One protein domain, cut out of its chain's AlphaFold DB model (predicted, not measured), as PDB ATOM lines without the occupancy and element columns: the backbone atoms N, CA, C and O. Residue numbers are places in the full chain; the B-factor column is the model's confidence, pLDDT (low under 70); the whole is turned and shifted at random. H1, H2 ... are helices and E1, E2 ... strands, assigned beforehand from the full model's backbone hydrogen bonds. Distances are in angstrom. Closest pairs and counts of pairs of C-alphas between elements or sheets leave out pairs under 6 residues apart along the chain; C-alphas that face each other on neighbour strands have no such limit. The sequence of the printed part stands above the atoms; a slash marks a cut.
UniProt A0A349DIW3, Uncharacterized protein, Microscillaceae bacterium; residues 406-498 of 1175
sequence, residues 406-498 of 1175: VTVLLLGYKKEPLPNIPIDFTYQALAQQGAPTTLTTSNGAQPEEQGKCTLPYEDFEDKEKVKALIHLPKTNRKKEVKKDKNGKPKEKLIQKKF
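AT A GLANCE: This is residues 406 to 498 of the 1175 residues of an uncharacterized protein of Microscillaceae bacterium (UniProt A0A349DIW3). With little regular structure, the domain is a twisted sheet, E3 E2 E5 E6, with a two-strand sheet, E1 E4, near its edge strand E3. Both are antiparallel. The printed part has 93 residues, of which the named elements, E1 E2 H1 E3 E4 E5 E6 along the chain, hold 36, under half; the class is mostly strand, with 32 of those 36 in strands. They are only just compact, close to loose: radius of gyration of the C-alphas 14.7 A, spans 44 by 33 by 21 A.

IN THESE COORDINATES: E1, residues 406 to 409, begins at C-alpha (-39.291, 45.837, -18.699). E2 is 422 to 426, H1 428 to 431, E3 437 to 440, E4 452 to 456. E5, 467 to 473, spans 19.4 A; E6, 491 to 497, spans 18.8 A, ending at C-alpha (-54.814, 50.342, -21.897).

HOW THE PARTS SIT: Within hydrogen-bond range are N 408 and O 453 of E1 and E4, 2.8 A; N 423 and O 439 of E2 and E3, 2.8 A; N 424 and O 469 of E2 and E5, 3.1 A; N 468 and O 496 of the hairpin E5 and E6, 3.0 A. The closest C-alphas of E3 and E4, Leu 439 and Cys 453, are 6.6 A apart. H1, not on the four-strand sheet, is too short for an O i to N i+4 pair.

THE WHOLE: The printed part has no cut. Links E1 to E2, E3 to E4 and E5 to E6 are long. Low-confidence residues include 474 to 482.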
ATOM      1  N   VAL A 406     -37.824  46.224 -18.809       81.38
ATOM      2  CA  VAL A 406     -39.291  45.837 -18.699       81.38
ATOM      3  C   VAL A 406     -39.878  45.127 -19.972       81.38
ATOM      4  O   VAL A 406     -39.315  45.294 -21.049       81.38
ATOM      5  N   THR A 407     -41.007  44.363 -19.906       83.50
ATOM      6  CA  THR A 407     -41.662  43.604 -21.038       83.50
ATOM      7  C   THR A 407     -43.226  43.705 -21.143       83.50
ATOM      8  O   THR A 407     -43.904  43.973 -20.153       83.50
ATOM      9  N   VAL A 408     -43.849  43.436 -22.318       87.44
ATOM     10  CA  VAL A 408     -45.328  43.383 -22.596       87.44
ATOM     11  C   VAL A 408     -45.721  42.255 -23.598       87.44
ATOM     12  O   VAL A 408     -44.889  41.911 -24.430       87.44
ATOM     13  N   LEU A 409     -46.959  41.694 -23.571       89.31
ATOM     14  CA  LEU A 409     -47.485  40.612 -24.461       89.31
ATOM     15  C   LEU A 409     -48.926  40.869 -25.012       89.31
ATOM     16  O   LEU A 409     -49.766  41.460 -24.330       89.31
ATOM     17  N   LEU A 410     -49.264  40.373 -26.220       87.62
ATOM     18  CA  LEU A 410     -50.559  40.595 -26.915       87.62
ATOM     19  C   LEU A 410     -51.295  39.303 -27.369       87.62
ATOM     20  O   LEU A 410     -50.685  38.440 -27.996       87.62
ATOM     21  N   LEU A 411     -52.627  39.216 -27.153       83.75
ATOM     22  CA  LEU A 411     -53.484  38.057 -27.514       83.75
ATOM     23  C   LEU A 411     -54.752  38.402 -28.337       83.75
ATOM     24  O   LEU A 411     -55.336  39.483 -28.207       83.75
ATOM     25  N   GLY A 412     -55.234  37.434 -29.127       80.94
ATOM     26  CA  GLY A 412     -56.385  37.553 -30.034       80.94
ATOM     27  C   GLY A 412     -57.784  37.221 -29.474       80.94
ATOM     28  O   GLY A 412     -57.995  36.880 -28.304       80.94
ATOM     29  N   TYR A 413     -58.799  37.296 -30.351       68.94
ATOM     30  CA  TYR A 413     -60.197  36.980 -30.006       68.94
ATOM     31  C   TYR A 413     -60.364  35.537 -29.504       68.94
ATOM     32  O   TYR A 413     -61.249  35.297 -28.680       68.94
ATOM     33  N   LYS A 414     -59.533  34.582 -29.946       70.44
ATOM     34  CA  LYS A 414     -59.612  33.164 -29.557       70.44
ATOM     35  C   LYS A 414     -58.608  32.753 -28.449       70.44
ATOM     36  O   LYS A 414     -58.866  31.727 -27.828       70.44
ATOM     37  N   LYS A 415     -57.660  33.636 -28.072       75.12
ATOM     38  CA  LYS A 415     -56.603  33.579 -27.009       75.12
ATOM     39  C   LYS A 415     -55.154  33.382 -27.505       75.12
ATOM     40  O   LYS A 415     -54.245  33.512 -26.700       75.12
ATOM     41  N   GLU A 416     -54.933  33.104 -28.780       79.38
ATOM     42  CA  GLU A 416     -53.613  32.993 -29.425       79.38
ATOM     43  C   GLU A 416     -52.724  34.251 -29.274       79.38
ATOM     44  O   GLU A 416     -53.265  35.361 -29.353       79.38
ATOM     45  N   PRO A 417     -51.389  34.106 -29.107       81.44
ATOM     46  CA  PRO A 417     -50.423  35.202 -29.232       81.44
ATOM     47  C   PRO A 417     -50.403  35.817 -30.631       81.44
ATOM     48  O   PRO A 417     -50.682  35.140 -31.621       81.44
ATOM     49  N   LEU A 418     -50.052  37.102 -30.712       83.62
ATOM     50  CA  LEU A 418     -49.992  37.855 -31.967       83.62
ATOM     51  C   LEU A 418     -48.581  38.456 -32.188       83.62
ATOM     52  O   LEU A 418     -48.343  39.595 -31.775       83.62
ATOM     53  N   PRO A 419     -47.639  37.708 -32.804       82.12
ATOM     54  CA  PRO A 419     -46.324  38.219 -33.211       82.12
ATOM     55  C   PRO A 419     -46.408  39.123 -34.452       82.12
ATOM     56  O   PRO A 419     -47.381  39.069 -35.207       82.12
ATOM     57  N   ASN A 420     -45.366  39.929 -34.683       82.94
ATOM     58  CA  ASN A 420     -45.243  40.899 -35.779       82.94
ATOM     59  C   ASN A 420     -46.393  41.926 -35.856       82.94
ATOM     60  O   ASN A 420     -46.741  42.398 -36.940       82.94
ATOM     61  N   ILE A 421     -47.000  42.278 -34.718       85.06
ATOM     62  CA  ILE A 421     -48.021  43.328 -34.624       85.06
ATOM     63  C   ILE A 421     -47.386  44.603 -34.056       85.06
ATOM     64  O   ILE A 421     -46.863  44.558 -32.941       85.06
ATOM     65  N   PRO A 422     -47.461  45.745 -34.764       86.31
ATOM     66  CA  PRO A 422     -47.114  47.041 -34.196       86.31
ATOM     67  C   PRO A 422     -48.064  47.428 -33.056       86.31
ATOM     68  O   PRO A 422     -49.294  47.301 -33.164       86.31
ATOM     69  N   ILE A 423     -47.479  47.914 -31.967       87.56
ATOM     70  CA  ILE A 423     -48.169  48.516 -30.835       87.56
ATOM     71  C   ILE A 423     -47.532  49.881 -30.577       87.56
ATOM     72  O   ILE A 423     -46.364  49.958 -30.196       87.56
ATOM     73  N   ASP A 424     -48.311  50.948 -30.744       87.88
ATOM     74  CA  ASP A 424     -47.900  52.274 -30.282       87.88
ATOM     75  C   ASP A 424     -48.154  52.358 -28.779       87.88
ATOM     76  O   ASP A 424     -49.301  52.229 -28.321       87.88
ATOM     77  N   PHE A 425     -47.086  52.576 -28.016       86.94
ATOM     78  CA  PHE A 425     -47.161  52.831 -26.584       86.94
ATOM     79  C   PHE A 425     -47.178  54.336 -26.306       86.94
ATOM     80  O   PHE A 425     -46.482  55.125 -26.945       86.94
ATOM     81  N   THR A 426     -47.986  54.756 -25.331       84.31
ATOM     82  CA  THR A 426     -47.982  56.137 -24.829       84.31
ATOM     83  C   THR A 426     -48.010  56.125 -23.309       84.31
ATOM     84  O   THR A 426     -48.952  55.586 -22.719       84.31
ATOM     85  N   TYR A 427     -46.977  56.718 -22.719       85.25
ATOM     86  CA  TYR A 427     -46.684  56.778 -21.289       85.25
ATOM     87  C   TYR A 427     -45.915  58.082 -20.971       85.25
ATOM     88  O   TYR A 427     -45.601  58.847 -21.888       85.25
ATOM     89  N   GLN A 428     -45.700  58.401 -19.696       78.56
ATOM     90  CA  GLN A 428     -45.509  59.774 -19.206       78.56
ATOM     91  C   GLN A 428     -44.196  60.432 -19.658       78.56
ATOM     92  O   GLN A 428     -44.240  61.556 -20.162       78.56
ATOM     93  N   ALA A 429     -43.061  59.731 -19.578       71.06
ATOM     94  CA  ALA A 429     -41.773  60.241 -20.065       71.06
ATOM     95  C   ALA A 429     -41.805  60.568 -21.573       71.06
ATOM     96  O   ALA A 429     -41.333  61.617 -22.012       71.06
ATOM     97  N   LEU A 430     -42.449  59.712 -22.373       65.38
ATOM     98  CA  LEU A 430     -42.564  59.880 -23.826       65.38
ATOM     99  C   LEU A 430     -43.634  60.890 -24.257       65.38
ATOM    100  O   LEU A 430     -43.536  61.458 -25.345       65.38
ATOM    101  N   ALA A 431     -44.606  61.203 -23.397       61.72
ATOM    102  CA  ALA A 431     -45.556  62.287 -23.648       61.72
ATOM    103  C   ALA A 431     -44.869  63.666 -23.755       61.72
ATOM    104  O   ALA A 431     -45.401  64.551 -24.423       61.72
ATOM    105  N   GLN A 432     -43.683  63.837 -23.157       63.12
ATOM    106  CA  GLN A 432     -42.874  65.057 -23.273       63.12
ATOM    107  C   GLN A 432     -42.068  65.134 -24.585       63.12
ATOM    108  O   GLN A 432     -41.680  66.223 -24.996       63.12
ATOM    109  N   GLN A 433     -41.837  64.003 -25.266       59.38
ATOM    110  CA  GLN A 433     -41.013  63.920 -26.484       59.38
ATOM    111  C   GLN A 433     -41.829  63.970 -27.794       59.38
ATOM    112  O   GLN A 433     -41.268  63.929 -28.886       59.38
ATOM    113  N   GLY A 434     -43.158  64.098 -27.709       59.47
ATOM    114  CA  GLY A 434     -44.025  64.475 -28.835       59.47
ATOM    115  C   GLY A 434     -44.384  63.375 -29.846       59.47
ATOM    116  O   GLY A 434     -45.265  63.601 -30.675       59.47
ATOM    117  N   ALA A 435     -43.783  62.184 -29.768       63.78
ATOM    118  CA  ALA A 435     -44.108  61.034 -30.617       63.78
ATOM    119  C   ALA A 435     -44.248  59.742 -29.784       63.78
ATOM    120  O   ALA A 435     -43.492  59.557 -28.833       63.78
ATOM    121  N   PRO A 436     -45.195  58.837 -30.101       70.19
ATOM    122  CA  PRO A 436     -45.311  57.552 -29.416       70.19
ATOM    123  C   PRO A 436     -44.235  56.566 -29.893       70.19
ATOM    124  O   PRO A 436     -43.926  56.502 -31.084       70.19
ATOM    125  N   THR A 437     -43.723  55.732 -28.989       76.81
ATOM    126  CA  THR A 437     -42.806  54.646 -29.362       76.81
ATOM    127  C   THR A 437     -43.601  53.460 -29.899       76.81
ATOM    128  O   THR A 437     -44.228  52.714 -29.141       76.81
ATOM    129  N   THR A 438     -43.558  53.273 -31.219       83.56
ATOM    130  CA  THR A 438     -44.034  52.059 -31.889       83.56
ATOM    131  C   THR A 438     -43.052  50.915 -31.644       83.56
ATOM    132  O   THR A 438     -41.948  50.917 -32.188       83.56
ATOM    133  N   LEU A 439     -43.461  49.894 -30.890       83.50
ATOM    134  CA  LEU A 439     -42.735  48.624 -30.820       83.50
ATOM    135  C   LEU A 439     -43.507  47.544 -31.577       83.50
ATOM    136  O   LEU A 439     -44.730  47.451 -31.490       83.50
ATOM    137  N   THR A 440     -42.791  46.701 -32.316       85.38
ATOM    138  CA  THR A 440     -43.381  45.529 -32.975       85.38
ATOM    139  C   THR A 440     -43.218  44.310 -32.082       85.38
ATOM    140  O   THR A 440     -42.138  44.087 -31.535       85.38
ATOM    141  N   THR A 441     -44.272  43.509 -31.932       84.81
ATOM    142  CA  THR A 441     -44.189  42.286 -31.134       84.81
ATOM    143  C   THR A 441     -43.262  41.248 -31.774       84.81
ATOM    144  O   THR A 441     -43.366  40.938 -32.960       84.81
ATOM    145  N   SER A 442     -42.366  40.683 -30.970       78.56
ATOM    146  CA  SER A 442     -41.335  39.729 -31.361       78.56
ATOM    147  C   SER A 442     -41.908  38.462 -31.989       78.56
ATOM    148  O   SER A 442     -42.991  37.984 -31.639       78.56
ATOM    149  N   ASN A 443     -41.126  37.887 -32.896       77.50
ATOM    150  CA  ASN A 443     -41.382  36.612 -33.550       77.50
ATOM    151  C   ASN A 443     -40.191  35.678 -33.287       77.50
ATOM    152  O   ASN A 443     -39.488  35.281 -34.216       77.50
ATOM    153  N   GLY A 444     -39.920  35.431 -32.000       72.12
ATOM    154  CA  GLY A 444     -38.804  34.597 -31.561       72.12
ATOM    155  C   GLY A 444     -38.950  33.133 -31.975       72.12
ATOM    156  O   GLY A 444     -40.020  32.686 -32.412       72.12
ATOM    157  N   ALA A 445     -37.841  32.403 -31.869       63.72
ATOM    158  CA  ALA A 445     -37.744  31.029 -32.346       63.72
ATOM    159  C   ALA A 445     -38.550  30.064 -31.467       63.72
ATOM    160  O   ALA A 445     -39.095  29.089 -31.985       63.72
ATOM    161  N   GLN A 446     -38.673  30.362 -30.168       65.69
ATOM    162  CA  GLN A 446     -39.510  29.595 -29.247       65.69
ATOM    163  C   GLN A 446     -40.929  30.188 -29.130       65.69
ATOM    164  O   GLN A 446     -41.088  31.413 -29.182       65.69
ATOM    165  N   PRO A 447     -41.984  29.369 -28.938       68.50
ATOM    166  CA  PRO A 447     -43.368  29.850 -28.826       68.50
ATOM    167  C   PRO A 447     -43.583  30.906 -27.729       68.50
ATOM    168  O   PRO A 447     -44.354  31.848 -27.908       68.50
ATOM    169  N   GLU A 448     -42.882  30.784 -26.604       71.62
ATOM    170  CA  GLU A 448     -42.910  31.714 -25.474       71.62
ATOM    171  C   GLU A 448     -42.232  33.066 -25.757       71.62
ATOM    172  O   GLU A 448     -42.415  34.011 -24.989       71.62
ATOM    173  N   GLU A 449     -41.480  33.200 -26.850       67.56
ATOM    174  CA  GLU A 449     -40.892  34.463 -27.314       67.56
ATOM    175  C   GLU A 449     -41.782  35.200 -28.326       67.56
ATOM    176  O   GLU A 449     -41.440  36.299 -28.768       67.56
ATOM    177  N   GLN A 450     -42.921  34.626 -28.720       78.31
ATOM    178  CA  GLN A 450     -43.799  35.207 -29.733       78.31
ATOM    179  C   GLN A 450     -44.842  36.142 -29.112       78.31
ATOM    180  O   GLN A 450     -45.545  35.798 -28.162       78.31
ATOM    181  N   GLY A 451     -44.970  37.344 -29.676       80.19
ATOM    182  CA  GLY A 451     -45.935  38.347 -29.227       80.19
ATOM    183  C   GLY A 451     -45.433  39.316 -28.145       80.19
ATOM    184  O   GLY A 451     -46.257  40.079 -27.636       80.19
ATOM    185  N   LYS A 452     -44.137  39.307 -27.785       86.12
ATOM    186  CA  LYS A 452     -43.550  40.135 -26.709       86.12
ATOM    187  C   LYS A 452     -42.900  41.434 -27.218       86.12
ATOM    188  O   LYS A 452     -42.560  41.539 -28.384       86.12
ATOM    189  N   CYS A 453     -42.686  42.429 -26.363       85.19
ATOM    190  CA  CYS A 453     -41.801  43.577 -26.644       85.19
ATOM    191  C   CYS A 453     -41.256  44.172 -25.336       85.19
ATOM    192  O   CYS A 453     -41.886  43.999 -24.292       85.19
ATOM    193  N   THR A 454     -40.091  44.827 -25.379       83.81
ATOM    194  CA  THR A 454     -39.362  45.328 -24.199       83.81
ATOM    195  C   THR A 454     -39.165  46.843 -24.215       83.81
ATOM    196  O   THR A 454     -39.059  47.452 -25.276       83.81
ATOM    197  N   LEU A 455     -39.127  47.444 -23.024       82.56
ATOM    198  CA  LEU A 455     -39.028  48.888 -22.777       82.56
ATOM    199  C   LEU A 455     -38.004  49.146 -21.640       82.56
ATOM    200  O   LEU A 455     -37.786  48.240 -20.826       82.56
ATOM    201  N   PRO A 456     -37.359  50.325 -21.547       78.88
ATOM    202  CA  PRO A 456     -36.438  50.637 -20.449       78.88
ATOM    203  C   PRO A 456     -37.175  50.729 -19.108       78.88
ATOM    204  O   PRO A 456     -38.279  51.254 -19.052       78.88
ATOM    205  N   TYR A 457     -36.592  50.229 -18.011       77.00
ATOM    206  CA  TYR A 457     -37.260  50.303 -16.699       77.00
ATOM    207  C   TYR A 457     -37.347  51.745 -16.177       77.00
ATOM    208  O   TYR A 457     -38.331  52.127 -15.553       77.00
ATOM    209  N   GLU A 458     -36.310  52.536 -16.447       77.94
ATOM    210  CA  GLU A 458     -36.095  53.865 -15.868       77.94
ATOM    211  C   GLU A 458     -37.026  54.950 -16.461       77.94
ATOM    212  O   GLU A 458     -37.089  56.050 -15.921       77.94
ATOM    213  N   ASP A 459     -37.809  54.634 -17.505       80.44
ATOM    214  CA  ASP A 459     -38.757  55.568 -18.137       80.44
ATOM    215  C   ASP A 459     -40.171  55.575 -17.497       80.44
ATOM    216  O   ASP A 459     -41.046  56.319 -17.959       80.44
ATOM    217  N   PHE A 460     -40.449  54.717 -16.503       78.50
ATOM    218  CA  PHE A 460     -41.803  54.497 -15.968       78.50
ATOM    219  C   PHE A 460     -41.967  54.887 -14.496       78.50
ATOM    220  O   PHE A 460     -41.256  54.405 -13.616       78.50
ATOM    221  N   GLU A 461     -43.014  55.663 -14.212       81.62
ATOM    222  CA  GLU A 461     -43.503  55.896 -12.851       81.62
ATOM    223  C   GLU A 461     -44.455  54.776 -12.400       81.62
ATOM    224  O   GLU A 461     -45.260  54.247 -13.175       81.62
ATOM    225  N   ASP A 462     -44.402  54.416 -11.117       83.62
ATOM    226  CA  ASP A 462     -45.285  53.395 -10.552       83.62
ATOM    227  C   ASP A 462     -46.773  53.793 -10.658       83.62
ATOM    228  O   ASP A 462     -47.156  54.931 -10.387       83.62
ATOM    229  N   LYS A 463     -47.639  52.833 -11.015       84.19
ATOM    230  CA  LYS A 463     -49.091  53.004 -11.247       84.19
ATOM    231  C   LYS A 463     -49.475  53.868 -12.467       84.19
ATOM    232  O   LYS A 463     -50.657  54.206 -12.620       84.19
ATOM    233  N   GLU A 464     -48.543  54.185 -13.368       84.50
ATOM    234  CA  GLU A 464     -48.819  54.981 -14.574       84.50
ATOM    235  C   GLU A 464     -49.663  54.220 -15.628       84.50
ATOM    236  O   GLU A 464     -49.697  52.987 -15.664       84.50
ATOM    237  N   LYS A 465     -50.431  54.931 -16.468       85.38
ATOM    238  CA  LYS A 465     -51.526  54.359 -17.288       85.38
ATOM    239  C   LYS A 465     -51.163  54.240 -18.765       85.38
ATOM    240  O   LYS A 465     -51.772  54.895 -19.621       85.38
ATOM    241  N   VAL A 466     -50.252  53.314 -19.049       85.12
ATOM    242  CA  VAL A 466     -49.783  52.989 -20.400       85.12
ATOM    243  C   VAL A 466     -50.952  52.679 -21.350       85.12
ATOM    244  O   VAL A 466     -51.731  51.729 -21.172       85.12
ATOM    245  N   LYS A 467     -51.074  53.491 -22.403       89.44
ATOM    246  CA  LYS A 467     -52.005  53.269 -23.520       89.44
ATOM    247  C   LYS A 467     -51.311  52.421 -24.583       89.44
ATOM    248  O   LYS A 467     -50.129  52.610 -24.840       89.44
ATOM    249  N   ALA A 468     -52.066  51.518 -25.208       87.06
ATOM    250  CA  ALA A 468     -51.586  50.644 -26.276       87.06
ATOM    251  C   ALA A 468     -52.565  50.681 -27.460       87.06
ATOM    252  O   ALA A 468     -53.718  50.242 -27.339       87.06
ATOM    253  N   LEU A 469     -52.129  51.209 -28.603       89.81
ATOM    254  CA  LEU A 469     -52.891  51.179 -29.853       89.81
ATOM    255  C   LEU A 469     -52.421  49.987 -30.690       89.81
ATOM    256  O   LEU A 469     -51.242  49.879 -30.994       89.81
ATOM    257  N   ILE A 470     -53.327  49.061 -31.020       88.19
ATOM    258  CA  ILE A 470     -52.954  47.772 -31.623       88.19
ATOM    259  C   ILE A 470     -53.329  47.744 -33.107       88.19
ATOM    260  O   ILE A 470     -54.510  47.865 -33.458       88.19
ATOM    261  N   HIS A 471     -52.333  47.508 -33.961       84.81
ATOM    262  CA  HIS A 471     -52.438  47.569 -35.421       84.81
ATOM    263  C   HIS A 471     -52.788  46.203 -36.027       84.81
ATOM    264  O   HIS A 471     -51.958  45.514 -36.615       84.81
ATOM    265  N   LEU A 472     -54.046  45.767 -35.880       79.94
ATOM    266  CA  LEU A 472     -54.479  44.481 -36.442       79.94
ATOM    267  C   LEU A 472     -54.790  44.594 -37.949       79.94
ATOM    268  O   LEU A 472     -55.690  45.357 -38.313       79.94
ATOM    269  N   PRO A 473     -54.171  43.804 -38.845       73.44
ATOM    270  CA  PRO A 473     -54.501  43.828 -40.270       73.44
ATOM    271  C   PRO A 473     -55.936  43.342 -40.551       73.44
ATOM    272  O   PRO A 473     -56.381  42.306 -40.049       73.44
ATOM    273  N   LYS A 474     -56.678  44.054 -41.415       66.25
ATOM    274  CA  LYS A 474     -57.991  43.613 -41.922       66.25
ATOM    275  C   LYS A 474     -57.786  42.546 -42.991       66.25
ATOM    276  O   LYS A 474     -57.731  42.842 -44.184       66.25
ATOM    277  N   THR A 475     -57.711  41.294 -42.568       63.09
ATOM    278  CA  THR A 475     -57.691  40.160 -43.492       63.09
ATOM    279  C   THR A 475     -59.021  40.001 -44.242       63.09
ATOM    280  O   THR A 475     -60.084  40.466 -43.813       63.09
ATOM    281  N   ASN A 476     -58.970  39.385 -45.424       61.25
ATOM    282  CA  ASN A 476     -60.157  38.961 -46.167       61.25
ATOM    283  C   ASN A 476     -60.596  37.534 -45.753       61.25
ATOM    284  O   ASN A 476     -60.000  36.917 -44.871       61.25
ATOM    285  N   ARG A 477     -61.644  36.980 -46.389       53.12
ATOM    286  CA  ARG A 477     -62.120  35.608 -46.093       53.12
ATOM    287  C   ARG A 477     -61.083  34.505 -46.386       53.12
ATOM    288  O   ARG A 477     -61.234  33.420 -45.840       53.12
ATOM    289  N   LYS A 478     -60.037  34.776 -47.178       59.22
ATOM    290  CA  LYS A 478     -58.906  33.870 -47.454       59.22
ATOM    291  C   LYS A 478     -57.720  34.040 -46.482       59.22
ATOM    292  O   LYS A 478     -56.692  33.409 -46.675       59.22
ATOM    293  N   LYS A 479     -57.853  34.871 -45.436       55.25
ATOM    294  CA  LYS A 479     -56.779  35.327 -44.521       55.25
ATOM    295  C   LYS A 479     -55.708  36.238 -45.146       55.25
ATOM    296  O   LYS A 479     -54.834  36.697 -44.420       55.25
ATOM    297  N   GLU A 480     -55.790  36.572 -46.432       63.78
ATOM    298  CA  GLU A 480     -54.863  37.516 -47.069       63.78
ATOM    299  C   GLU A 480     -55.064  38.924 -46.478       63.78
ATOM    300  O   GLU A 480     -56.201  39.361 -46.254       63.78
ATOM    301  N   VAL A 481     -53.973  39.655 -46.232       63.94
ATOM    302  CA  VAL A 481     -54.018  41.048 -45.760       63.94
ATOM    303  C   VAL A 481     -54.604  41.931 -46.864       63.94
ATOM    304  O   VAL A 481     -54.015  42.056 -47.938       63.94
ATOM    305  N   LYS A 482     -55.755  42.575 -46.621       57.53
ATOM    306  CA  LYS A 482     -56.300  43.537 -47.588       57.53
ATOM    307  C   LYS A 482     -55.365  44.736 -47.682       57.53
ATOM    308  O   LYS A 482     -55.162  45.419 -46.682       57.53
ATOM    309  N   LYS A 483     -54.862  45.025 -48.879       70.12
ATOM    310  CA  LYS A 483     -54.149  46.273 -49.166       70.12
ATOM    311  C   LYS A 483     -55.131  47.430 -49.415       70.12
ATOM    312  O   LYS A 483     -56.325  47.218 -49.656       70.12
ATOM    313  N   ASP A 484     -54.648  48.659 -49.291       70.50
ATOM    314  CA  ASP A 484     -55.328  49.875 -49.725       70.50
ATOM    315  C   ASP A 484     -55.022  50.203 -51.198       70.50
ATOM    316  O   ASP A 484     -54.483  49.373 -51.930       70.50
ATOM    317  N   LYS A 485     -55.420  51.399 -51.655       70.31
ATOM    318  CA  LYS A 485     -55.175  51.850 -53.035       70.31
ATOM    319  C   LYS A 485     -53.690  52.123 -53.328       70.31
ATOM    320  O   LYS A 485     -53.323  52.188 -54.493       70.31
ATOM    321  N   ASN A 486     -52.859  52.240 -52.292       64.94
ATOM    322  CA  ASN A 486     -51.444  52.597 -52.363       64.94
ATOM    323  C   ASN A 486     -50.547  51.387 -52.015       64.94
ATOM    324  O   ASN A 486     -49.355  51.539 -51.760       64.94
ATOM    325  N   GLY A 487     -51.120  50.176 -51.965       63.94
ATOM    326  CA  GLY A 487     -50.409  48.924 -51.698       63.94
ATOM    327  C   GLY A 487     -50.106  48.625 -50.223       63.94
ATOM    328  O   GLY A 487     -49.581  47.543 -49.940       63.94
ATOM    329  N   LYS A 488     -50.455  49.513 -49.281       67.44
ATOM    330  CA  LYS A 488     -50.200  49.333 -47.839       67.44
ATOM    331  C   LYS A 488     -51.309  48.509 -47.162       67.44
ATOM    332  O   LYS A 488     -52.443  48.518 -47.640       67.44
ATOM    333  N   PRO A 489     -51.040  47.773 -46.067       67.25
ATOM    334  CA  PRO A 489     -52.072  47.065 -45.307       67.25
ATOM    335  C   PRO A 489     -53.217  47.975 -44.831       67.25
ATOM    336  O   PRO A 489     -52.995  49.022 -44.235       67.25
ATOM    337  N   LYS A 490     -54.472  47.551 -45.022       66.56
ATOM    338  CA  LYS A 490     -55.626  48.162 -44.348       66.56
ATOM    339  C   LYS A 490     -55.754  47.594 -42.947       66.56
ATOM    340  O   LYS A 490     -56.109  46.433 -42.774       66.56
ATOM    341  N   GLU A 491     -55.574  48.434 -41.944       73.12
ATOM    342  CA  GLU A 491     -55.620  48.026 -40.540       73.12
ATOM    343  C   GLU A 491     -56.981  48.268 -39.881       73.12
ATOM    344  O   GLU A 491     -57.835  49.025 -40.357       73.12
ATOM    345  N   LYS A 492     -57.197  47.582 -38.761       76.50
ATOM    346  CA  LYS A 492     -58.272  47.770 -37.793       76.50
ATOM    347  C   LYS A 492     -57.611  48.089 -36.455       76.50
ATOM    348  O   LYS A 492     -57.351  47.183 -35.666       76.50
ATOM    349  N   LEU A 493     -57.403  49.375 -36.205       81.00
ATOM    350  CA  LEU A 493     -56.953  49.863 -34.907       81.00
ATOM    351  C   LEU A 493     -57.915  49.384 -33.808       81.00
ATOM    352  O   LEU A 493     -59.137  49.523 -33.934       81.00
ATOM    353  N   ILE A 494     -57.371  48.796 -32.745       80.12
ATOM    354  CA  ILE A 494     -58.114  48.464 -31.524       80.12
ATOM    355  C   ILE A 494     -57.354  49.058 -30.343       80.12
ATOM    356  O   ILE A 494     -56.308  48.553 -29.950       80.12
ATOM    357  N   GLN A 495     -57.893  50.132 -29.768       82.56
ATOM    358  CA  GLN A 495     -57.290  50.788 -28.613       82.56
ATOM    359  C   GLN A 495     -57.501  49.967 -27.334       82.56
ATOM    360  O   GLN A 495     -58.602  49.469 -27.060       82.56
ATOM    361  N   LYS A 496     -56.439  49.847 -26.537       86.50
ATOM    362  CA  LYS A 496     -56.411  49.228 -25.211       86.50
ATOM    363  C   LYS A 496     -55.542  50.059 -24.257       86.50
ATOM    364  O   LYS A 496     -54.932  51.051 -24.647       86.50
ATOM    365  N   LYS A 497     -55.566  49.695 -22.977       87.69
ATOM    366  CA  LYS A 497     -54.814  50.342 -21.897       87.69
ATOM    367  C   LYS A 497     -54.545  49.338 -20.783       87.69
ATOM    368  O   LYS A 497     -55.377  48.453 -20.566       87.69
ATOM    369  N   PHE A 498     -53.430  49.507 -20.092       86.56
ATOM    370  CA  PHE A 498     -53.105  48.825 -18.843       86.56
ATOM    371  C   PHE A 498     -52.512  49.842 -17.855       86.56
ATOM    372  O   PHE A 498     -52.588  51.050 -18.090       86.56
TER     373      PHE A 498